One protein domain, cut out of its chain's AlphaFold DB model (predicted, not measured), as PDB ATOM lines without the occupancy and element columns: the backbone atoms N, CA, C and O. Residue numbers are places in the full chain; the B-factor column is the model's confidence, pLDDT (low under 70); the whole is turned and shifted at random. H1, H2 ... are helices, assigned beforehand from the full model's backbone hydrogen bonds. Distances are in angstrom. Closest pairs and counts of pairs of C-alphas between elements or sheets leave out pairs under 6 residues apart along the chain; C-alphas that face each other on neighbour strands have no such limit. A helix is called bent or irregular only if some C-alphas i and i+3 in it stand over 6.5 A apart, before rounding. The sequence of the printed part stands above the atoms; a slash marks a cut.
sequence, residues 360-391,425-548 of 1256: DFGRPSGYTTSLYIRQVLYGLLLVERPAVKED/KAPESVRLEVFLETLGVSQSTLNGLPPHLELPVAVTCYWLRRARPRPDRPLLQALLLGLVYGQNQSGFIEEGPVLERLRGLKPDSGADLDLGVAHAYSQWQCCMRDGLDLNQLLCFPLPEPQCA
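AT A GLANCE: This is residues 360 to 391 and 425 to 548 of the 1256 residues of an uncharacterized protein of Coregonus sp. 'balchen' (UniProt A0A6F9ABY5). A flat slab of helices: the longest helix, H6, runs along H1, H3 crosses H6 at a steep tilt, and H2 packs with its residues 436 to 439 on residues 458 to 462 of H3 and with its residues 438 to 439 on H1. H4 and short H5 form a looser side, where residues 504 to 513 stick out. The printed part has 156 residues with six named helices, H1 to H6, all helix, compact, radius of gyration of the C-alphas 17.1 A, spans 50 by 41 by 22 A.

IN THESE COORDINATES: H1, residues 367 to 382, begins at C-alpha (34.201, 15.328, -42.237); it is irregular, C-alphas 369 and 372 being 7.6 A apart. H2 is residues 428 to 439, H3 454 to 466, H4 473 to 488, H5 497 to 504; H6, 515 to 537, spans 32.6 A to C-alpha (23.974, 29.334, -49.932).

HOW THE PARTS SIT: H1, H2 and H6 form an up-and-down bundle, each running against the one before. H1 touches H6 at a shallow tilt of 14 degrees, closest C-alphas Ser 370 and Cys 527, 4.8 A. O i to N i+4 pairs are within hydrogen-bond range throughout H2, H4, H5 and H6, 10 of 12 in H1, 8 of 9 in H3.

THE WHOLE: Residues 392 to 424 are not printed; C-alphas 391 and 425 are 36.7 A apart. The link H2 to H3 is long. Low-confidence residues include 488 to 500.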
ATOM      1  N   ASP A 360      41.191  11.870 -33.708       88.81
ATOM      2  CA  ASP A 360      41.625  10.469 -33.640       88.81
ATOM      3  C   ASP A 360      41.911   9.903 -35.047       88.81
ATOM      4  O   ASP A 360      41.022   9.400 -35.735       88.81
ATOM      5  N   PHE A 361      43.183   9.929 -35.461       84.81
ATOM      6  CA  PHE A 361      43.660   9.378 -36.741       84.81
ATOM      7  C   PHE A 361      43.512   7.842 -36.879       84.81
ATOM      8  O   PHE A 361      43.764   7.277 -37.954       84.81
ATOM      9  N   GLY A 362      43.082   7.140 -35.826       81.88
ATOM     10  CA  GLY A 362      42.609   5.760 -35.919       81.88
ATOM     11  C   GLY A 362      41.306   5.642 -36.718       81.88
ATOM     12  O   GLY A 362      41.136   4.676 -37.468       81.88
ATOM     13  N   ARG A 363      40.427   6.647 -36.629       83.81
ATOM     14  CA  ARG A 363      39.056   6.670 -37.176       83.81
ATOM     15  C   ARG A 363      38.987   7.286 -38.590       83.81
ATOM     16  O   ARG A 363      40.002   7.783 -39.081       83.81
ATOM     17  N   PRO A 364      37.833   7.210 -39.288       81.69
ATOM     18  CA  PRO A 364      37.540   8.062 -40.449       81.69
ATOM     19  C   PRO A 364      37.505   9.535 -40.024       81.69
ATOM     20  O   PRO A 364      37.133   9.813 -38.887       81.69
ATOM     21  N   SER A 365      37.865  10.479 -40.898       84.00
ATOM     22  CA  SER A 365      37.929  11.903 -40.523       84.00
ATOM     23  C   SER A 365      36.563  12.472 -40.117       84.00
ATOM     24  O   SER A 365      35.517  12.066 -40.631       84.00
ATOM     25  N   GLY A 366      36.553  13.480 -39.238       82.62
ATOM     26  CA  GLY A 366      35.324  14.111 -38.757       82.62
ATOM     27  C   GLY A 366      34.404  14.643 -39.868       82.62
ATOM     28  O   GLY A 366      33.180  14.684 -39.702       82.62
ATOM     29  N   TYR A 367      34.962  14.953 -41.044       84.50
ATOM     30  CA  TYR A 367      34.201  15.328 -42.237       84.50
ATOM     31  C   TYR A 367      33.203  14.274 -42.715       84.50
ATOM     32  O   TYR A 367      32.152  14.662 -43.231       84.50
ATOM     33  N   THR A 368      33.440  12.980 -42.497       86.31
ATOM     34  CA  THR A 368      32.492  11.921 -42.884       86.31
ATOM     35  C   THR A 368      31.123  12.109 -42.209       86.31
ATOM     36  O   THR A 368      30.096  11.782 -42.799       86.31
ATOM     37  N   THR A 369      31.059  12.747 -41.030       91.00
ATOM     38  CA  THR A 369      29.778  13.092 -40.375       91.00
ATOM     39  C   THR A 369      29.022  14.195 -41.127       91.00
ATOM     40  O   THR A 369      27.810  14.107 -41.310       91.00
ATOM     41  N   SER A 370      29.731  15.209 -41.629       91.56
ATOM     42  CA  SER A 370      29.171  16.327 -42.419       91.56
ATOM     43  C   SER A 370      28.866  15.991 -43.891       91.56
ATOM     44  O   SER A 370      28.343  16.834 -44.618       91.56
ATOM     45  N   LEU A 371      29.192  14.775 -44.353       86.62
ATOM     46  CA  LEU A 371      29.160  14.394 -45.771       86.62
ATOM     47  C   LEU A 371      27.809  14.658 -46.452       86.62
ATOM     48  O   LEU A 371      27.793  15.180 -47.561       86.62
ATOM     49  N   TYR A 372      26.687  14.370 -45.787       88.38
ATOM     50  CA  TYR A 372      25.357  14.591 -46.366       88.38
ATOM     51  C   TYR A 372      25.013  16.084 -46.524       88.38
ATOM     52  O   TYR A 372      24.475  16.476 -47.555       88.38
ATOM     53  N   ILE A 373      25.412  16.936 -45.568       91.44
ATOM     54  CA  ILE A 373      25.263  18.399 -45.685       91.44
ATOM     55  C   ILE A 373      26.051  18.901 -46.906       91.44
ATOM     56  O   ILE A 373      25.530  19.669 -47.713       91.44
ATOM     57  N   ARG A 374      27.279  18.396 -47.100       88.88
ATOM     58  CA  ARG A 374      28.094  18.695 -48.290       88.88
ATOM     59  C   ARG A 374      27.483  18.153 -49.582       88.88
ATOM     60  O   ARG A 374      27.535  18.847 -50.588       88.88
ATOM     61  N   GLN A 375      26.878  16.965 -49.576       84.44
ATOM     62  CA  GLN A 375      26.176  16.415 -50.744       84.44
ATOM     63  C   GLN A 375      24.983  17.284 -51.160       84.44
ATOM     64  O   GLN A 375      24.814  17.516 -52.354       84.44
ATOM     65  N   VAL A 376      24.202  17.813 -50.210       85.12
ATOM     66  CA  VAL A 376      23.132  18.778 -50.517       85.12
ATOM     67  C   VAL A 376      23.715  20.102 -51.012       85.12
ATOM     68  O   VAL A 376      23.281  20.601 -52.042       85.12
ATOM     69  N   LEU A 377      24.739  20.650 -50.350       86.12
ATOM     70  CA  LEU A 377      25.386  21.900 -50.765       86.12
ATOM     71  C   LEU A 377      25.949  21.808 -52.193       86.12
ATOM     72  O   LEU A 377      25.678  22.669 -53.029       86.12
ATOM     73  N   TYR A 378      26.700  20.749 -52.496       83.88
ATOM     74  CA  TYR A 378      27.269  20.522 -53.823       83.88
ATOM     75  C   TYR A 378      26.186  20.200 -54.856       83.88
ATOM     76  O   TYR A 378      26.255  20.718 -55.964       83.88
ATOM     77  N   GLY A 379      25.176  19.398 -54.502       80.75
ATOM     78  CA  GLY A 379      24.096  19.043 -55.425       80.75
ATOM     79  C   GLY A 379      23.116  20.179 -55.701       80.75
ATOM     80  O   GLY A 379      22.526  20.246 -56.774       80.75
ATOM     81  N   LEU A 380      23.020  21.156 -54.797       79.75
ATOM     82  CA  LEU A 380      22.472  22.459 -55.142       79.75
ATOM     83  C   LEU A 380      23.360  23.111 -56.214       79.75
ATOM     84  O   LEU A 380      22.888  23.369 -57.320       79.75
ATOM     85  N   LEU A 381      24.636  23.374 -55.920       79.38
ATOM     86  CA  LEU A 381      25.531  24.112 -56.828       79.38
ATOM     87  C   LEU A 381      25.660  23.504 -58.231       79.38
ATOM     88  O   LEU A 381      25.708  24.261 -59.196       79.38
ATOM     89  N   LEU A 382      25.707  22.175 -58.331       76.25
ATOM     90  CA  LEU A 382      25.948  21.431 -59.571       76.25
ATOM     91  C   LEU A 382      24.668  20.909 -60.245       76.25
ATOM     92  O   LEU A 382      24.755  20.386 -61.345       76.25
ATOM     93  N   VAL A 383      23.492  21.071 -59.625       65.50
ATOM     94  CA  VAL A 383      22.167  20.616 -60.118       65.50
ATOM     95  C   VAL A 383      21.965  19.082 -60.131       65.50
ATOM     96  O   VAL A 383      20.852  18.601 -60.307       65.50
ATOM     97  N   GLU A 384      23.004  18.304 -59.832       53.91
ATOM     98  CA  GLU A 384      23.014  16.833 -59.821       53.91
ATOM     99  C   GLU A 384      23.297  16.304 -58.403       53.91
ATOM    100  O   GLU A 384      23.971  16.977 -57.629       53.91
ATOM    101  N   ARG A 385      22.881  15.084 -58.026       46.88
ATOM    102  CA  ARG A 385      23.329  14.467 -56.752       46.88
ATOM    103  C   ARG A 385      24.736  13.864 -56.926       46.88
ATOM    104  O   ARG A 385      24.845  12.809 -57.548       46.88
ATOM    105  N   PRO A 386      25.817  14.452 -56.373       47.38
ATOM    106  CA  PRO A 386      27.167  14.073 -56.776       47.38
ATOM    107  C   PRO A 386      27.690  12.856 -56.002       47.38
ATOM    108  O   PRO A 386      27.607  12.786 -54.769       47.38
ATOM    109  N   ALA A 387      28.322  11.924 -56.718       46.09
ATOM    110  CA  ALA A 387      29.022  10.777 -56.144       46.09
ATOM    111  C   ALA A 387      30.362  11.200 -55.502       46.09
ATOM    112  O   ALA A 387      31.436  11.070 -56.091       46.09
ATOM    113  N   VAL A 388      30.303  11.734 -54.279       50.09
ATOM    114  CA  VAL A 388      31.487  12.196 -53.532       50.09
ATOM    115  C   VAL A 388      32.398  11.018 -53.157       50.09
ATOM    116  O   VAL A 388      32.032  10.181 -52.333       50.09
ATOM    117  N   LYS A 389      33.613  10.990 -53.720       43.25
ATOM    118  CA  LYS A 389      34.727  10.132 -53.281       43.25
ATOM    119  C   LYS A 389      35.626  10.917 -52.317       43.25
ATOM    120  O   LYS A 389      35.953  12.069 -52.593       43.25
ATOM    121  N   GLU A 390      36.029  10.299 -51.206       48.38
ATOM    122  CA  GLU A 390      36.956  10.884 -50.224       48.38
ATOM    123  C   GLU A 390      38.255  10.055 -50.191       48.38
ATOM    124  O   GLU A 390      38.230   8.881 -49.826       48.38
ATOM    125  N   ASP A 391      39.385  10.650 -50.596       45.91
ATOM    126  CA  ASP A 391      40.709  10.007 -50.555       45.91
ATOM    127  C   ASP A 391      41.339  10.148 -49.156       45.91
ATOM    128  O   ASP A 391      42.033  11.122 -48.846       45.91
ATOM    129  N   LYS A 425      14.416  33.252 -56.228       51.88
ATOM    130  CA  LYS A 425      12.940  33.300 -56.242       51.88
ATOM    131  C   LYS A 425      12.275  32.239 -55.355       51.88
ATOM    132  O   LYS A 425      11.058  32.269 -55.206       51.88
ATOM    133  N   ALA A 426      13.040  31.316 -54.767       64.81
ATOM    134  CA  ALA A 426      12.500  30.330 -53.836       64.81
ATOM    135  C   ALA A 426      11.976  31.027 -52.558       64.81
ATOM    136  O   ALA A 426      12.752  31.744 -51.909       64.81
ATOM    137  N   PRO A 427      10.696  30.831 -52.170       76.12
ATOM    138  CA  PRO A 427      10.149  31.394 -50.939       76.12
ATOM    139  C   PRO A 427      10.970  30.998 -49.710       76.12
ATOM    140  O   PRO A 427      11.566  29.923 -49.663       76.12
ATOM    141  N   GLU A 428      10.982  31.862 -48.699       79.69
ATOM    142  CA  GLU A 428      11.752  31.641 -47.469       79.69
ATOM    143  C   GLU A 428      11.384  30.340 -46.757       79.69
ATOM    144  O   GLU A 428      12.272  29.613 -46.324       79.69
ATOM    145  N   SER A 429      10.095  29.989 -46.752       80.44
ATOM    146  CA  SER A 429       9.592  28.706 -46.256       80.44
ATOM    147  C   SER A 429      10.248  27.504 -46.938       80.44
ATOM    148  O   SER A 429      10.680  26.592 -46.247       80.44
ATOM    149  N   VAL A 430      10.398  27.519 -48.267       82.44
ATOM    150  CA  VAL A 430      11.025  26.425 -49.035       82.44
ATOM    151  C   VAL A 430      12.536  26.370 -48.781       82.44
ATOM    152  O   VAL A 430      13.118  25.294 -48.662       82.44
ATOM    153  N   ARG A 431      13.191  27.533 -48.650       85.94
ATOM    154  CA  ARG A 431      14.624  27.616 -48.303       85.94
ATOM    155  C   ARG A 431      14.886  27.090 -46.885       85.94
ATOM    156  O   ARG A 431      15.890  26.414 -46.669       85.94
ATOM    157  N   LEU A 432      13.973  27.353 -45.951       87.12
ATOM    158  CA  LEU A 432      13.994  26.828 -44.586       87.12
ATOM    159  C   LEU A 432      13.681  25.328 -44.536       87.12
ATOM    160  O   LEU A 432      14.397  24.593 -43.865       87.12
ATOM    161  N   GLU A 433      12.680  24.860 -45.279       86.75
ATOM    162  CA  GLU A 433      12.299  23.446 -45.376       86.75
ATOM    163  C   GLU A 433      13.471  22.580 -45.857       86.75
ATOM    164  O   GLU A 433      13.871  21.658 -45.149       86.75
ATOM    165  N   VAL A 434      14.111  22.941 -46.976       86.88
ATOM    166  CA  VAL A 434      15.299  22.237 -47.500       86.88
ATOM    167  C   VAL A 434      16.450  22.226 -46.486       86.88
ATOM    168  O   VAL A 434      17.154  21.221 -46.344       86.88
ATOM    169  N   PHE A 435      16.656  23.326 -45.755       91.50
ATOM    170  CA  PHE A 435      17.707  23.406 -44.740       91.50
ATOM    171  C   PHE A 435      17.430  22.490 -43.537       91.50
ATOM    172  O   PHE A 435      18.298  21.730 -43.099       91.50
ATOM    173  N   LEU A 436      16.198  22.528 -43.031       92.38
ATOM    174  CA  LEU A 436      15.742  21.742 -41.889       92.38
ATOM    175  C   LEU A 436      15.647  20.242 -42.212       92.38
ATOM    176  O   LEU A 436      16.079  19.425 -41.395       92.38
ATOM    177  N   GLU A 437      15.196  19.868 -43.414       90.25
ATOM    178  CA  GLU A 437      15.223  18.485 -43.911       90.25
ATOM    179  C   GLU A 437      16.665  17.957 -43.986       90.25
ATOM    180  O   GLU A 437      16.947  16.859 -43.498       90.25
ATOM    181  N   THR A 438      17.608  18.763 -44.491       90.75
ATOM    182  CA  THR A 438      19.031  18.382 -44.585       90.75
ATOM    183  C   THR A 438      19.638  18.054 -43.214       90.75
ATOM    184  O   THR A 438      20.417  17.104 -43.080       90.75
ATOM    185  N   LEU A 439      19.253  18.800 -42.173       93.62
ATOM    186  CA  LEU A 439      19.650  18.532 -40.784       93.62
ATOM    187  C   LEU A 439      18.770  17.461 -40.094       93.62
ATOM    188  O   LEU A 439      19.132  16.928 -39.038       93.62
ATOM    189  N   GLY A 440      17.635  17.095 -40.696       91.12
ATOM    190  CA  GLY A 440      16.641  16.162 -40.161       91.12
ATOM    191  C   GLY A 440      15.907  16.706 -38.932       91.12
ATOM    192  O   GLY A 440      15.652  15.962 -37.982       91.12
ATOM    193  N   VAL A 441      15.666  18.011 -38.864       92.12
ATOM    194  CA  VAL A 441      15.094  18.712 -37.701       92.12
ATOM    195  C   VAL A 441      13.756  19.322 -38.105       92.12
ATOM    196  O   VAL A 441      13.656  19.895 -39.179       92.12
ATOM    197  N   SER A 442      12.713  19.206 -37.282       88.81
ATOM    198  CA  SER A 442      11.459  19.930 -37.534       88.81
ATOM    199  C   SER A 442      11.566  21.361 -37.013       88.81
ATOM    200  O   SER A 442      12.201  21.587 -35.983       88.81
ATOM    201  N   GLN A 443      10.874  22.318 -37.636       85.94
ATOM    202  CA  GLN A 443      10.814  23.693 -37.118       85.94
ATOM    203  C   GLN A 443      10.300  23.729 -35.664       85.94
ATOM    204  O   GLN A 443      10.841  24.448 -34.832       85.94
ATOM    205  N   SER A 444       9.355  22.846 -35.313       85.06
ATOM    206  CA  SER A 444       8.859  22.687 -33.938       85.06
ATOM    207  C   SER A 444       9.915  22.266 -32.906       85.06
ATOM    208  O   SER A 444       9.686  22.457 -31.717       85.06
ATOM    209  N   THR A 445      11.066  21.728 -33.330       80.94
ATOM    210  CA  THR A 445      12.209  21.411 -32.449       80.94
ATOM    211  C   THR A 445      12.993  22.669 -32.042       80.94
ATOM    212  O   THR A 445      13.747  22.629 -31.075       80.94
ATOM    213  N   LEU A 446      12.833  23.778 -32.774       87.06
ATOM    214  CA  LEU A 446      13.558  25.039 -32.561       87.06
ATOM    215  C   LEU A 446      12.711  26.103 -31.838       87.06
ATOM    216  O   LEU A 446      13.246  27.102 -31.362       87.06
ATOM    217  N   ASN A 447      11.398  25.875 -31.715       83.62
ATOM    218  CA  ASN A 447      10.468  26.769 -31.027       83.62
ATOM    219  C   ASN A 447      10.923  27.068 -29.585       83.62
ATOM    220  O   ASN A 447      11.076  26.156 -28.774       83.62
ATOM    221  N   GLY A 448      11.058  28.354 -29.253       77.44
ATOM    222  CA  GLY A 448      11.444  28.822 -27.914       77.44
ATOM    223  C   GLY A 448      12.950  29.005 -27.698       77.44
ATOM    224  O   GLY A 448      13.345  29.472 -26.633       77.44
ATOM    225  N   LEU A 449      13.792  28.691 -28.687       84.38
ATOM    226  CA  LEU A 449      15.210  29.057 -28.663       84.38
ATOM    227  C   LEU A 449      15.408  30.553 -28.983       84.38
ATOM    228  O   LEU A 449      14.625  31.133 -29.737       84.38
ATOM    229  N   PRO A 450      16.490  31.187 -28.491       84.31
ATOM    230  CA  PRO A 450      16.971  32.449 -29.044       84.31
ATOM    231  C   PRO A 450      17.313  32.282 -30.539       84.31
ATOM    232  O   PRO A 450      18.007  31.317 -30.875       84.31
ATOM    233  N   PRO A 451      16.951  33.223 -31.438       85.88
ATOM    234  CA  PRO A 451      17.108  33.019 -32.886       85.88
ATOM    235  C   PRO A 451      18.544  32.751 -33.366       85.88
ATOM    236  O   PRO A 451      18.763  32.102 -34.385       85.88
ATOM    237  N   HIS A 452      19.550  33.205 -32.614       86.00
ATOM    238  CA  HIS A 452      20.961  32.949 -32.909       86.00
ATOM    239  C   HIS A 452      21.448  31.543 -32.490       86.00
ATOM    240  O   HIS A 452      22.564  31.167 -32.845       86.00
ATOM    241  N   LEU A 453      20.649  30.767 -31.747       90.44
ATOM    242  CA  LEU A 453      20.949  29.383 -31.346       90.44
ATOM    243  C   LEU A 453      20.202  28.329 -32.174       90.44
ATOM    244  O   LEU A 453      20.596  27.163 -32.138       90.44
ATOM    245  N   GLU A 454      19.195  28.713 -32.960       93.50
ATOM    246  CA  GLU A 454      18.420  27.798 -33.812       93.50
ATOM    247  C   GLU A 454      19.320  26.956 -34.735       93.50
ATOM    248  O   GLU A 454      19.241  25.725 -34.741       93.50
ATOM    249  N   LEU A 455      20.245  27.603 -35.456       95.06
ATOM    250  CA  LEU A 455      21.204  26.930 -36.338       95.06
ATOM    251  C   LEU A 455      22.195  26.018 -35.566       95.06
ATOM    252  O   LEU A 455      22.284  24.834 -35.908       95.06
ATOM    253  N   PRO A 456      22.908  26.483 -34.516       95.31
ATOM    254  CA  PRO A 456      23.732  25.623 -33.656       95.31
ATOM    255  C   PRO A 456      23.012  24.397 -33.084       95.31
ATOM    256  O   PRO A 456      23.573  23.296 -33.082       95.31
ATOM    257  N   VAL A 457      21.768  24.549 -32.617       93.69
ATOM    258  CA  VAL A 457      20.988  23.430 -32.068       93.69
ATOM    259  C   VAL A 457      20.577  22.465 -33.178       93.69
ATOM    260  O   VAL A 457      20.774  21.259 -33.020       93.69
ATOM    261  N   ALA A 458      20.126  22.952 -34.339       95.31
ATOM    262  CA  ALA A 458      19.794  22.097 -35.479       95.31
ATOM    263  C   ALA A 458      21.003  21.267 -35.968       95.31
ATOM    264  O   ALA A 458      20.889  20.054 -36.183       95.31
ATOM    265  N   VAL A 459      22.188  21.885 -36.058       96.94
ATOM    266  CA  VAL A 459      23.464  21.200 -36.348       96.94
ATOM    267  C   VAL A 459      23.791  20.153 -35.280       96.94
ATOM    268  O   VAL A 459      24.204  19.036 -35.604       96.94
ATOM    269  N   THR A 460      23.574  20.472 -34.004       96.25
ATOM    270  CA  THR A 460      23.824  19.550 -32.886       96.25
ATOM    271  C   THR A 460      22.882  18.340 -32.941       96.25
ATOM    272  O   THR A 460      23.333  17.204 -32.785       96.25
ATOM    273  N   CYS A 461      21.605  18.535 -33.280       94.50
ATOM    274  CA  CYS A 461      20.652  17.449 -33.527       94.50
ATOM    275  C   CYS A 461      21.052  16.558 -34.716       94.50
ATOM    276  O   CYS A 461      20.880  15.338 -34.650       94.50
ATOM    277  N   TYR A 462      21.606  17.126 -35.792       96.31
ATOM    278  CA  TYR A 462      22.168  16.353 -36.906       96.31
ATOM    279  C   TYR A 462      23.385  15.518 -36.455       96.31
ATOM    280  O   TYR A 462      23.420  14.298 -36.668       96.31
ATOM    281  N   TRP A 463      24.344  16.144 -35.763       97.25
ATOM    282  CA  TRP A 463      25.556  15.505 -35.234       97.25
ATOM    283  C   TRP A 463      25.222  14.313 -34.322       97.25
ATOM    284  O   TRP A 463      25.669  13.201 -34.597       97.25
ATOM    285  N   LEU A 464      24.330  14.478 -33.337       95.25
ATOM    286  CA  LEU A 464      23.901  13.416 -32.404       95.25
ATOM    287  C   LEU A 464      23.296  12.159 -33.066       95.25
ATOM    288  O   LEU A 464      23.200  11.105 -32.422       95.25
ATOM    289  N   ARG A 465      22.854  12.259 -34.325       92.75
ATOM    290  CA  ARG A 465      22.306  11.143 -35.119       92.75
ATOM    291  C   ARG A 465      23.363  10.519 -36.038       92.75
ATOM    292  O   ARG A 465      23.423   9.291 -36.172       92.75
ATOM    293  N   ARG A 466      24.180  11.355 -36.686       93.44
ATOM    294  CA  ARG A 466      25.105  10.957 -37.764       93.44
ATOM    295  C   ARG A 466      26.517  10.610 -37.288       93.44
ATOM    296  O   ARG A 466      27.145   9.766 -37.917       93.44
ATOM    297  N   ALA A 467      26.981  11.196 -36.187       93.06
ATOM    298  CA  ALA A 467      28.326  11.005 -35.638       93.06
ATOM    299  C   ALA A 467      28.659   9.533 -35.336       93.06
ATOM    300  O   ALA A 467      27.787   8.729 -34.969       93.06
ATOM    301  N   ARG A 468      29.932   9.168 -35.516       88.06
ATOM    302  CA  ARG A 468      30.470   7.809 -35.316       88.06
ATOM    303  C   ARG A 468      31.878   7.900 -34.702       88.06
ATOM    304  O   ARG A 468      32.791   8.305 -35.411       88.06
ATOM    305  N   PRO A 469      32.098   7.511 -33.428       89.12
ATOM    306  CA  PRO A 469      31.126   6.961 -32.478       89.12
ATOM    307  C   PRO A 469      29.997   7.953 -32.164       89.12
ATOM    308  O   PRO A 469      30.132   9.152 -32.387       89.12
ATOM    309  N   ARG A 470      28.857   7.450 -31.675       90.75
ATOM    310  CA  ARG A 470      27.765   8.332 -31.251       90.75
ATOM    311  C   ARG A 470      28.194   9.077 -29.973       90.75
ATOM    312  O   ARG A 470      28.688   8.401 -29.071       90.75
ATOM    313  N   PRO A 471      28.008  10.408 -29.873       93.81
ATOM    314  CA  PRO A 471      28.346  11.167 -28.675       93.81
ATOM    315  C   PRO A 471      27.616  10.642 -27.438       93.81
ATOM    316  O   PRO A 471      26.454  10.232 -27.517       93.81
ATOM    317  N   ASP A 472      28.311  10.662 -26.303       92.56
ATOM    318  CA  ASP A 472      27.750  10.332 -24.996       92.56
ATOM    319  C   ASP A 472      26.991  11.532 -24.383       92.56
ATOM    320  O   ASP A 472      26.943  12.631 -24.945       92.56
ATOM    321  N   ARG A 473      26.333  11.311 -23.237       92.44
ATOM    322  CA  ARG A 473      25.577  12.365 -22.543       92.44
ATOM    323  C   ARG A 473      26.496  13.500 -22.027       92.44
ATOM    324  O   ARG A 473      26.134  14.650 -22.279       92.44
ATOM    325  N   PRO A 474      27.664  13.232 -21.400       94.06
ATOM    326  CA  PRO A 474      28.654  14.263 -21.065       94.06
ATOM    327  C   PRO A 474      29.083  15.149 -22.243       94.06
ATOM    328  O   PRO A 474      29.073  16.368 -22.105       94.06
ATOM    329  N   LEU A 475      29.387  14.573 -23.412       95.00
ATOM    330  CA  LEU A 475      29.775  15.300 -24.631       95.00
ATOM    331  C   LEU A 475      28.714  16.313 -25.075       95.00
ATOM    332  O   LEU A 475      29.053  17.430 -25.471       95.00
ATOM    333  N   LEU A 476      27.434  15.938 -24.997       94.81
ATOM    334  CA  LEU A 476      26.324  16.845 -25.288       94.81
ATOM    335  C   LEU A 476      26.159  17.912 -24.198       94.81
ATOM    336  O   LEU A 476      26.000  19.087 -24.514       94.81
ATOM    337  N   GLN A 477      26.206  17.522 -22.923       92.75
ATOM    338  CA  GLN A 477      26.022  18.445 -21.801       92.75
ATOM    339  C   GLN A 477      27.130  19.509 -21.748       92.75
ATOM    340  O   GLN A 477      26.819  20.692 -21.649       92.75
ATOM    341  N   ALA A 478      28.396  19.124 -21.915       94.00
ATOM    342  CA  ALA A 478      29.526  20.050 -21.999       94.00
ATOM    343  C   ALA A 478      29.422  21.021 -23.189       94.00
ATOM    344  O   ALA A 478      29.731  22.202 -23.045       94.00
ATOM    345  N   LEU A 479      28.932  20.558 -24.345       94.94
ATOM    346  CA  LEU A 479      28.706  21.417 -25.511       94.94
ATOM    347  C   LEU A 479      27.591  22.443 -25.257       94.94
ATOM    348  O   LEU A 479      27.763  23.618 -25.567       94.94
ATOM    349  N   LEU A 480      26.471  22.023 -24.660       91.88
ATOM    350  CA  LEU A 480      25.365  22.923 -24.307       91.88
ATOM    351  C   LEU A 480      25.792  23.959 -23.252       91.88
ATOM    352  O   LEU A 480      25.479  25.136 -23.399       91.88
ATOM    353  N   LEU A 481      26.574  23.552 -22.246       88.62
ATOM    354  CA  LEU A 481      27.197  24.466 -21.282       88.62
ATOM    355  C   LEU A 481      28.156  25.460 -21.964       88.62
ATOM    356  O   LEU A 481      28.167  26.636 -21.609       88.62
ATOM    357  N   GLY A 482      28.911  25.020 -22.976       89.69
ATOM    358  CA  GLY A 482      29.752  25.889 -23.806       89.69
ATOM    359  C   GLY A 482      28.956  26.927 -24.610       89.69
ATOM    360  O   GLY A 482      29.379  28.080 -24.698       89.69
ATOM    361  N   LEU A 483      27.782  26.555 -25.134       88.88
ATOM    362  CA  LEU A 483      26.867  27.489 -25.803       88.88
ATOM    363  C   LEU A 483      26.277  28.516 -24.822       88.88
ATOM    364  O   LEU A 483      26.234  29.699 -25.150       88.88
ATOM    365  N   VAL A 484      25.884  28.100 -23.610       83.62
ATOM    366  CA  VAL A 484      25.408  29.018 -22.553       83.62
ATOM    367  C   VAL A 484      26.522  29.969 -22.099       83.62
ATOM    368  O   VAL A 484      26.296  31.169 -21.972       83.62
ATOM    369  N   TYR A 485      27.749  29.467 -21.926       83.81
ATOM    370  CA  TYR A 485      28.922  30.289 -21.613       83.81
ATOM    371  C   TYR A 485      29.140  31.391 -22.661       83.81
ATOM    372  O   TYR A 485      29.276  32.567 -22.319       83.81
ATOM    373  N   GLY A 486      29.119  31.035 -23.946       79.00
ATOM    374  CA  GLY A 486      29.252  32.009 -25.026       79.00
ATOM    375  C   GLY A 486      28.059  32.962 -25.144       79.00
ATOM    376  O   GLY A 486      28.262  34.152 -25.378       79.00
ATOM    377  N   GLN A 487      26.828  32.484 -24.933       74.06
ATOM    378  CA  GLN A 487      25.642  33.343 -24.890       74.06
ATOM    379  C   GLN A 487      25.774  34.400 -23.787       74.06
ATOM    380  O   GLN A 487      25.467  35.565 -24.026       74.06
ATOM    381  N   ASN A 488      26.287  34.048 -22.610       67.56
ATOM    382  CA  ASN A 488      26.420  35.009 -21.515       67.56
ATOM    383  C   ASN A 488      27.569  36.016 -21.760       67.56
ATOM    384  O   ASN A 488      27.462  37.166 -21.350       67.56
ATOM    385  N   GLN A 489      28.599  35.674 -22.553       63.09
ATOM    386  CA  GLN A 489      29.590  36.648 -23.064       63.09
ATOM    387  C   GLN A 489      29.028  37.678 -24.080       63.09
ATOM    388  O   GLN A 489      29.795  38.460 -24.659       63.09
ATOM    389  N   SER A 490      27.726  37.662 -24.382       52.34
ATOM    390  CA  SER A 490      27.133  38.535 -25.405       52.34
ATOM    391  C   SER A 490      26.733  39.931 -24.927       52.34
ATOM    392  O   SER A 490      26.489  40.796 -25.767       52.34
ATOM    393  N   GLY A 491      26.663  40.157 -23.611       46.72
ATOM    394  CA  GLY A 491      26.151  41.401 -23.026       46.72
ATOM    395  C   GLY A 491      24.620  41.517 -23.009       46.72
ATOM    396  O   GLY A 491      24.103  42.576 -22.670       46.72
ATOM    397  N   PHE A 492      23.887  40.450 -23.355       37.94
ATOM    398  CA  PHE A 492      22.428  40.366 -23.158       37.94
ATOM    399  C   PHE A 492      22.024  39.933 -21.735       37.94
ATOM    400  O   PHE A 492      20.846  39.987 -21.391       37.94
ATOM    401  N   ILE A 493      22.992  39.504 -20.924       37.44
ATOM    402  CA  ILE A 493      22.892  39.209 -19.490       37.44
ATOM    403  C   ILE A 493      24.173  39.790 -18.861       37.44
ATOM    404  O   ILE A 493      25.222  39.778 -19.513       37.44
ATOM    405  N   GLU A 494      24.100  40.338 -17.645       39.09
ATOM    406  CA  GLU A 494      25.282  40.812 -16.900       39.09
ATOM    407  C   GLU A 494      26.236  39.637 -16.573       39.09
ATOM    408  O   GLU A 494      25.841  38.473 -16.681       39.09
ATOM    409  N   GLU A 495      27.502  39.895 -16.203       47.19
ATOM    410  CA  GLU A 495      28.483  38.822 -15.938       47.19
ATOM    411  C   GLU A 495      28.163  38.044 -14.644       47.19
ATOM    412  O   GLU A 495      28.752  38.252 -13.589       47.19
ATOM    413  N   GLY A 496      27.190  37.133 -14.731       52.28
ATOM    414  CA  GLY A 496      26.690  36.356 -13.603       52.28
ATOM    415  C   GLY A 496      27.597  35.185 -13.192       52.28
ATOM    416  O   GLY A 496      28.369  34.669 -14.003       52.28
ATOM    417  N   PRO A 497      27.452  34.665 -11.960       59.34
ATOM    418  CA  PRO A 497      28.356  33.665 -11.373       59.34
ATOM    419  C   PRO A 497      28.403  32.313 -12.110       59.34
ATOM    420  O   PRO A 497      29.365  31.559 -11.962       59.34
ATOM    421  N   VAL A 498      27.425  32.016 -12.976       63.47
ATOM    422  CA  VAL A 498      27.495  30.897 -13.938       63.47
ATOM    423  C   VAL A 498      28.700  31.055 -14.883       63.47
ATOM    424  O   VAL A 498      29.423  30.086 -15.116       63.47
ATOM    425  N   LEU A 499      28.973  32.269 -15.386       68.75
ATOM    426  CA  LEU A 499      30.163  32.558 -16.197       68.75
ATOM    427  C   LEU A 499      31.450  32.395 -15.394       68.75
ATOM    428  O   LEU A 499      32.408  31.843 -15.928       68.75
ATOM    429  N   GLU A 500      31.490  32.857 -14.141       69.75
ATOM    430  CA  GLU A 500      32.686  32.740 -13.302       69.75
ATOM    431  C   GLU A 500      33.032  31.282 -13.003       69.75
ATOM    432  O   GLU A 500      34.178  30.876 -13.202       69.75
ATOM    433  N   ARG A 501      32.049  30.468 -12.594       74.56
ATOM    434  CA  ARG A 501      32.262  29.036 -12.327       74.56
ATOM    435  C   ARG A 501      32.773  28.309 -13.569       74.56
ATOM    436  O   ARG A 501      33.728  27.543 -13.469       74.56
ATOM    437  N   LEU A 502      32.208  28.599 -14.743       75.31
ATOM    438  CA  LEU A 502      32.671  28.034 -16.014       75.31
ATOM    439  C   LEU A 502      34.063  28.566 -16.419       75.31
ATOM    440  O   LEU A 502      34.901  27.781 -16.845       75.31
ATOM    441  N   ARG A 503      34.372  29.855 -16.213       73.81
ATOM    442  CA  ARG A 503      35.710  30.448 -16.457       73.81
ATOM    443  C   ARG A 503      36.775  29.940 -15.467       73.81
ATOM    444  O   ARG A 503      37.968  29.960 -15.776       73.81
ATOM    445  N   GLY A 504      36.357  29.488 -14.285       68.25
ATOM    446  CA  GLY A 504      37.206  28.882 -13.260       68.25
ATOM    447  C   GLY A 504      37.698  27.473 -13.607       68.25
ATOM    448  O   GLY A 504      38.764  27.077 -13.132       68.25
ATOM    449  N   LEU A 505      36.975  26.742 -14.466       74.06
ATOM    450  CA  LEU A 505      37.366  25.420 -14.961       74.06
ATOM    451  C   LEU A 505      38.551  25.537 -15.928       74.06
ATOM    452  O   LEU A 505      38.391  25.775 -17.125       74.06
ATOM    453  N   LYS A 506      39.761  25.355 -15.399       63.78
ATOM    454  CA  LYS A 506      40.998  25.318 -16.187       63.78
ATOM    455  C   LYS A 506      41.361  23.867 -16.517       63.78
ATOM    456  O   LYS A 506      41.267  23.029 -15.622       63.78
ATOM    457  N   PRO A 507      41.806  23.564 -17.751       61.78
ATOM    458  CA  PRO A 507      42.316  22.239 -18.078       61.78
ATOM    459  C   PRO A 507      43.564  21.929 -17.245       61.78
ATOM    460  O   PRO A 507      44.422  22.801 -17.067       61.78
ATOM    461  N   ASP A 508      43.686  20.693 -16.755       59.44
ATOM    462  CA  ASP A 508      44.894  20.268 -16.044       59.44
ATOM    463  C   ASP A 508      46.094  20.269 -17.003       59.44
ATOM    464  O   ASP A 508      46.165  19.509 -17.971       59.44
ATOM    465  N   SER A 509      47.058  21.144 -16.714       50.59
ATOM    466  CA  SER A 509      48.239  21.403 -17.541       50.59
ATOM    467  C   SER A 509      49.181  20.206 -17.742       50.59
ATOM    468  O   SER A 509      50.093  20.305 -18.563       50.59
ATOM    469  N   GLY A 510      48.984  19.100 -17.010       52.12
ATOM    470  CA  GLY A 510      49.722  17.843 -17.185       52.12
ATOM    471  C   GLY A 510      48.966  16.721 -17.914       52.12
ATOM    472  O   GLY A 510      49.566  15.677 -18.167       52.12
ATOM    473  N   ALA A 511      47.678  16.892 -18.231       62.25
ATOM    474  CA  ALA A 511      46.842  15.823 -18.776       62.25
ATOM    475  C   ALA A 511      47.040  15.592 -20.289       62.25
ATOM    476  O   ALA A 511      47.242  16.525 -21.072       62.25
ATOM    477  N   ASP A 512      46.932  14.331 -20.718       75.88
ATOM    478  CA  ASP A 512      46.902  13.976 -22.139       75.88
ATOM    479  C   ASP A 512      45.525  14.233 -22.773       75.88
ATOM    480  O   ASP A 512      44.479  14.157 -22.129       75.88
ATOM    481  N   LEU A 513      45.532  14.531 -24.075       86.88
ATOM    482  CA  LEU A 513      44.332  14.858 -24.841       86.88
ATOM    483  C   LEU A 513      43.441  13.619 -25.023       86.88
ATOM    484  O   LEU A 513      43.838  12.665 -25.691       86.88
ATOM    485  N   ASP A 514      42.200  13.664 -24.526       90.62
ATOM    486  CA  ASP A 514      41.184  12.664 -24.872       90.62
ATOM    487  C   ASP A 514      40.850  12.760 -26.373       90.62
ATOM    488  O   ASP A 514      40.087  13.621 -26.824       90.62
ATOM    489  N   LEU A 515      41.434  11.845 -27.151       91.31
ATOM    490  CA  LEU A 515      41.241  11.728 -28.597       91.31
ATOM    491  C   LEU A 515      39.789  11.404 -28.982       91.31
ATOM    492  O   LEU A 515      39.346  11.789 -30.064       91.31
ATOM    493  N   GLY A 516      39.036  10.730 -28.109       91.94
ATOM    494  CA  GLY A 516      37.616  10.459 -28.307       91.94
ATOM    495  C   GLY A 516      36.777  11.732 -28.221       91.94
ATOM    496  O   GLY A 516      35.897  11.935 -29.058       91.94
ATOM    497  N   VAL A 517      37.085  12.616 -27.270       94.56
ATOM    498  CA  VAL A 517      36.442  13.938 -27.138       94.56
ATOM    499  C   VAL A 517      36.878  14.872 -28.263       94.56
ATOM    500  O   VAL A 517      36.020  15.454 -28.927       94.56
ATOM    501  N   ALA A 518      38.180  14.934 -28.565       93.50
ATOM    502  CA  ALA A 518      38.711  15.735 -29.671       93.50
ATOM    503  C   ALA A 518      38.053  15.362 -31.010       93.50
ATOM    504  O   ALA A 518      37.633  16.231 -31.768       93.50
ATOM    505  N   HIS A 519      37.888  14.064 -31.283       94.38
ATOM    506  CA  HIS A 519      37.230  13.586 -32.497       94.38
ATOM    507  C   HIS A 519      35.702  13.770 -32.489       94.38
ATOM    508  O   HIS A 519      35.103  14.052 -33.527       94.38
ATOM    509  N   ALA A 520      35.042  13.655 -31.333       95.88
ATOM    510  CA  ALA A 520      33.615  13.949 -31.231       95.88
ATOM    511  C   ALA A 520      33.327  15.428 -31.554       95.88
ATOM    512  O   ALA A 520      32.390  15.723 -32.304       95.88
ATOM    513  N   TYR A 521      34.159  16.353 -31.067       96.12
ATOM    514  CA  TYR A 521      34.025  17.774 -31.378       96.12
ATOM    515  C   TYR A 521      34.601  18.174 -32.744       96.12
ATOM    516  O   TYR A 521      34.034  19.071 -33.369       96.12
ATOM    517  N   SER A 522      35.601  17.472 -33.295       94.25
ATOM    518  CA  SER A 522      36.015  17.662 -34.697       94.25
ATOM    519  C   SER A 522      34.841  17.390 -35.648       94.25
ATOM    520  O   SER A 522      34.565  18.206 -36.532       94.25
ATOM    521  N   GLN A 523      34.083  16.308 -35.410       95.19
ATOM    522  CA  GLN A 523      32.855  15.967 -36.138       95.19
ATOM    523  C   GLN A 523      31.790  17.064 -36.027       95.19
ATOM    524  O   GLN A 523      31.176  17.420 -37.036       95.19
ATOM    525  N   TRP A 524      31.575  17.614 -34.828       97.25
ATOM    526  CA  TRP A 524      30.611  18.697 -34.624       97.25
ATOM    527  C   TRP A 524      31.028  19.977 -35.359       97.25
ATOM    528  O   TRP A 524      30.222  20.539 -36.099       97.25
ATOM    529  N   GLN A 525      32.295  20.391 -35.256       96.00
ATOM    530  CA  GLN A 525      32.801  21.583 -35.947       96.00
ATOM    531  C   GLN A 525      32.753  21.451 -37.478       96.00
ATOM    532  O   GLN A 525      32.449  22.435 -38.158       96.00
ATOM    533  N   CYS A 526      32.969  20.251 -38.036       93.38
ATOM    534  CA  CYS A 526      32.729  19.991 -39.460       93.38
ATOM    535  C   CYS A 526      31.261  20.238 -39.837       93.38
ATOM    536  O   CYS A 526      30.981  20.937 -40.810       93.38
ATOM    537  N   CYS A 527      30.318  19.711 -39.048       96.50
ATOM    538  CA  CYS A 527      28.885  19.905 -39.287       96.50
ATOM    539  C   CYS A 527      28.458  21.370 -39.114       96.50
ATOM    540  O   CYS A 527      27.633  21.851 -39.884       96.50
ATOM    541  N   MET A 528      29.045  22.094 -38.155       97.06
ATOM    542  CA  MET A 528      28.776  23.516 -37.927       97.06
ATOM    543  C   MET A 528      29.261  24.379 -39.094       97.06
ATOM    544  O   MET A 528      28.523  25.244 -39.561       97.06
ATOM    545  N   ARG A 529      30.465  24.111 -39.620       95.56
ATOM    546  CA  ARG A 529      30.986  24.783 -40.820       95.56
ATOM    547  C   ARG A 529      30.104  24.529 -42.040       95.56
ATOM    548  O   ARG A 529      29.726  25.473 -42.723       95.56
ATOM    549  N   ASP A 530      29.781  23.270 -42.316       94.62
ATOM    550  CA  ASP A 530      29.031  22.919 -43.527       94.62
ATOM    551  C   ASP A 530      27.555  23.338 -43.427       94.62
ATOM    552  O   ASP A 530      26.947  23.697 -44.434       94.62
ATOM    553  N   GLY A 531      27.004  23.396 -42.209       96.12
ATOM    554  CA  GLY A 531      25.711  24.018 -41.921       96.12
ATOM    555  C   GLY A 531      25.711  25.535 -42.142       96.12
ATOM    556  O   GLY A 531      24.767  26.047 -42.734       96.12
ATOM    557  N   LEU A 532      26.770  26.251 -41.738       96.19
ATOM    558  CA  LEU A 532      26.939  27.683 -42.038       96.19
ATOM    559  C   LEU A 532      27.026  27.936 -43.550       96.19
ATOM    560  O   LEU A 532      26.306  28.793 -44.059       96.19
ATOM    561  N   ASP A 533      27.841  27.169 -44.277       93.81
ATOM    562  CA  ASP A 533      28.003  27.334 -45.729       93.81
ATOM    563  C   ASP A 533      26.706  27.024 -46.498       93.81
ATOM    564  O   ASP A 533      26.371  27.733 -47.451       93.81
ATOM    565  N   LEU A 534      25.930  26.023 -46.062       93.38
ATOM    566  CA  LEU A 534      24.616  25.727 -46.639       93.38
ATOM    567  C   LEU A 534      23.574  26.803 -46.280       93.38
ATOM    568  O   LEU A 534      22.791  27.198 -47.144       93.38
ATOM    569  N   ASN A 535      23.588  27.329 -45.050       94.00
ATOM    570  CA  ASN A 535      22.717  28.433 -44.629       94.00
ATOM    571  C   ASN A 535      23.010  29.712 -45.438       94.00
ATOM    572  O   ASN A 535      22.087  30.379 -45.903       94.00
ATOM    573  N   GLN A 536      24.286  30.021 -45.691       92.62
ATOM    574  CA  GLN A 536      24.698  31.120 -46.574       92.62
ATOM    575  C   GLN A 536      24.234  30.896 -48.023       92.62
ATOM    576  O   GLN A 536      23.668  31.806 -48.631       92.62
ATOM    577  N   LEU A 537      24.411  29.685 -48.572       88.69
ATOM    578  CA  LEU A 537      23.974  29.334 -49.932       88.69
ATOM    579  C   LEU A 537      22.449  29.436 -50.112       88.69
ATOM    580  O   LEU A 537      21.984  29.876 -51.163       88.69
ATOM    581  N   LEU A 538      21.670  29.077 -49.092       87.69
ATOM    582  CA  LEU A 538      20.207  29.207 -49.083       87.69
ATOM    583  C   LEU A 538      19.721  30.617 -48.693       87.69
ATOM    584  O   LEU A 538      18.525  30.816 -48.474       87.69
ATOM    585  N   CYS A 539      20.614  31.612 -48.654       86.00
ATOM    586  CA  CYS A 539      20.314  33.007 -48.312       86.00
ATOM    587  C   CYS A 539      19.687  33.179 -46.914       86.00
ATOM    588  O   CYS A 539      18.666  33.847 -46.760       86.00
ATOM    589  N   PHE A 540      20.335  32.597 -45.903       89.88
ATOM    590  CA  PHE A 540      20.050  32.763 -44.470       89.88
ATOM    591  C   PHE A 540      18.622  32.381 -44.031       89.88
ATOM    592  O   PHE A 540      17.953  33.204 -43.408       89.88
ATOM    593  N   PRO A 541      18.131  31.157 -44.320       88.94
ATOM    594  CA  PRO A 541      16.854  30.689 -43.777       88.94
ATOM    595  C   PRO A 541      16.839  30.620 -42.241       88.94
ATOM    596  O   PRO A 541      15.768  30.732 -41.656       88.94
ATOM    597  N   LEU A 542      18.000  30.464 -41.590       91.31
ATOM    598  CA  LEU A 542      18.176  30.693 -40.153       91.31
ATOM    599  C   LEU A 542      19.191  31.828 -39.898       91.31
ATOM    600  O   LEU A 542      20.125  32.011 -40.694       91.31
ATOM    601  N   PRO A 543      19.082  32.570 -38.778       90.94
ATOM    602  CA  PRO A 543      20.079  33.566 -38.386       90.94
ATOM    603  C   PRO A 543      21.477  32.960 -38.192       90.94
ATOM    604  O   PRO A 543      21.631  31.839 -37.705       90.94
ATOM    605  N   GLU A 544      22.527  33.713 -38.540       90.56
ATOM    606  CA  GLU A 544      23.898  33.274 -38.259       90.56
ATOM    607  C   GLU A 544      24.264  33.486 -36.777       90.56
ATOM    608  O   GLU A 544      24.151  34.608 -36.275       90.56
ATOM    609  N   PRO A 545      24.782  32.457 -36.081       92.00
ATOM    610  CA  PRO A 545      25.367  32.604 -34.755       92.00
ATOM    611  C   PRO A 545      26.678  33.392 -34.793       92.00
ATOM    612  O   PRO A 545      27.451  33.312 -35.754       92.00
ATOM    613  N   GLN A 546      27.008  34.053 -33.686       90.69
ATOM    614  CA  GLN A 546      28.355  34.573 -33.451       90.69
ATOM    615  C   GLN A 546      29.303  33.407 -33.136       90.69
ATOM    616  O   GLN A 546      29.277  32.838 -32.048       90.69
ATOM    617  N   CYS A 547      30.169  33.052 -34.084       93.06
ATOM    618  CA  CYS A 547      31.041  31.877 -33.999       93.06
ATOM    619  C   CYS A 547      32.041  31.948 -32.834       93.06
ATOM    620  O   CYS A 547      32.500  30.910 -32.370       93.06
ATOM    621  N   ALA A 548      32.346  33.153 -32.334       91.50
ATOM    622  CA  ALA A 548      33.186  33.357 -31.150       91.50
ATOM    623  C   ALA A 548      32.577  32.778 -29.860       91.50
ATOM    624  O   ALA A 548      33.305  32.487 -28.920       91.50
TER     625      ALA A 548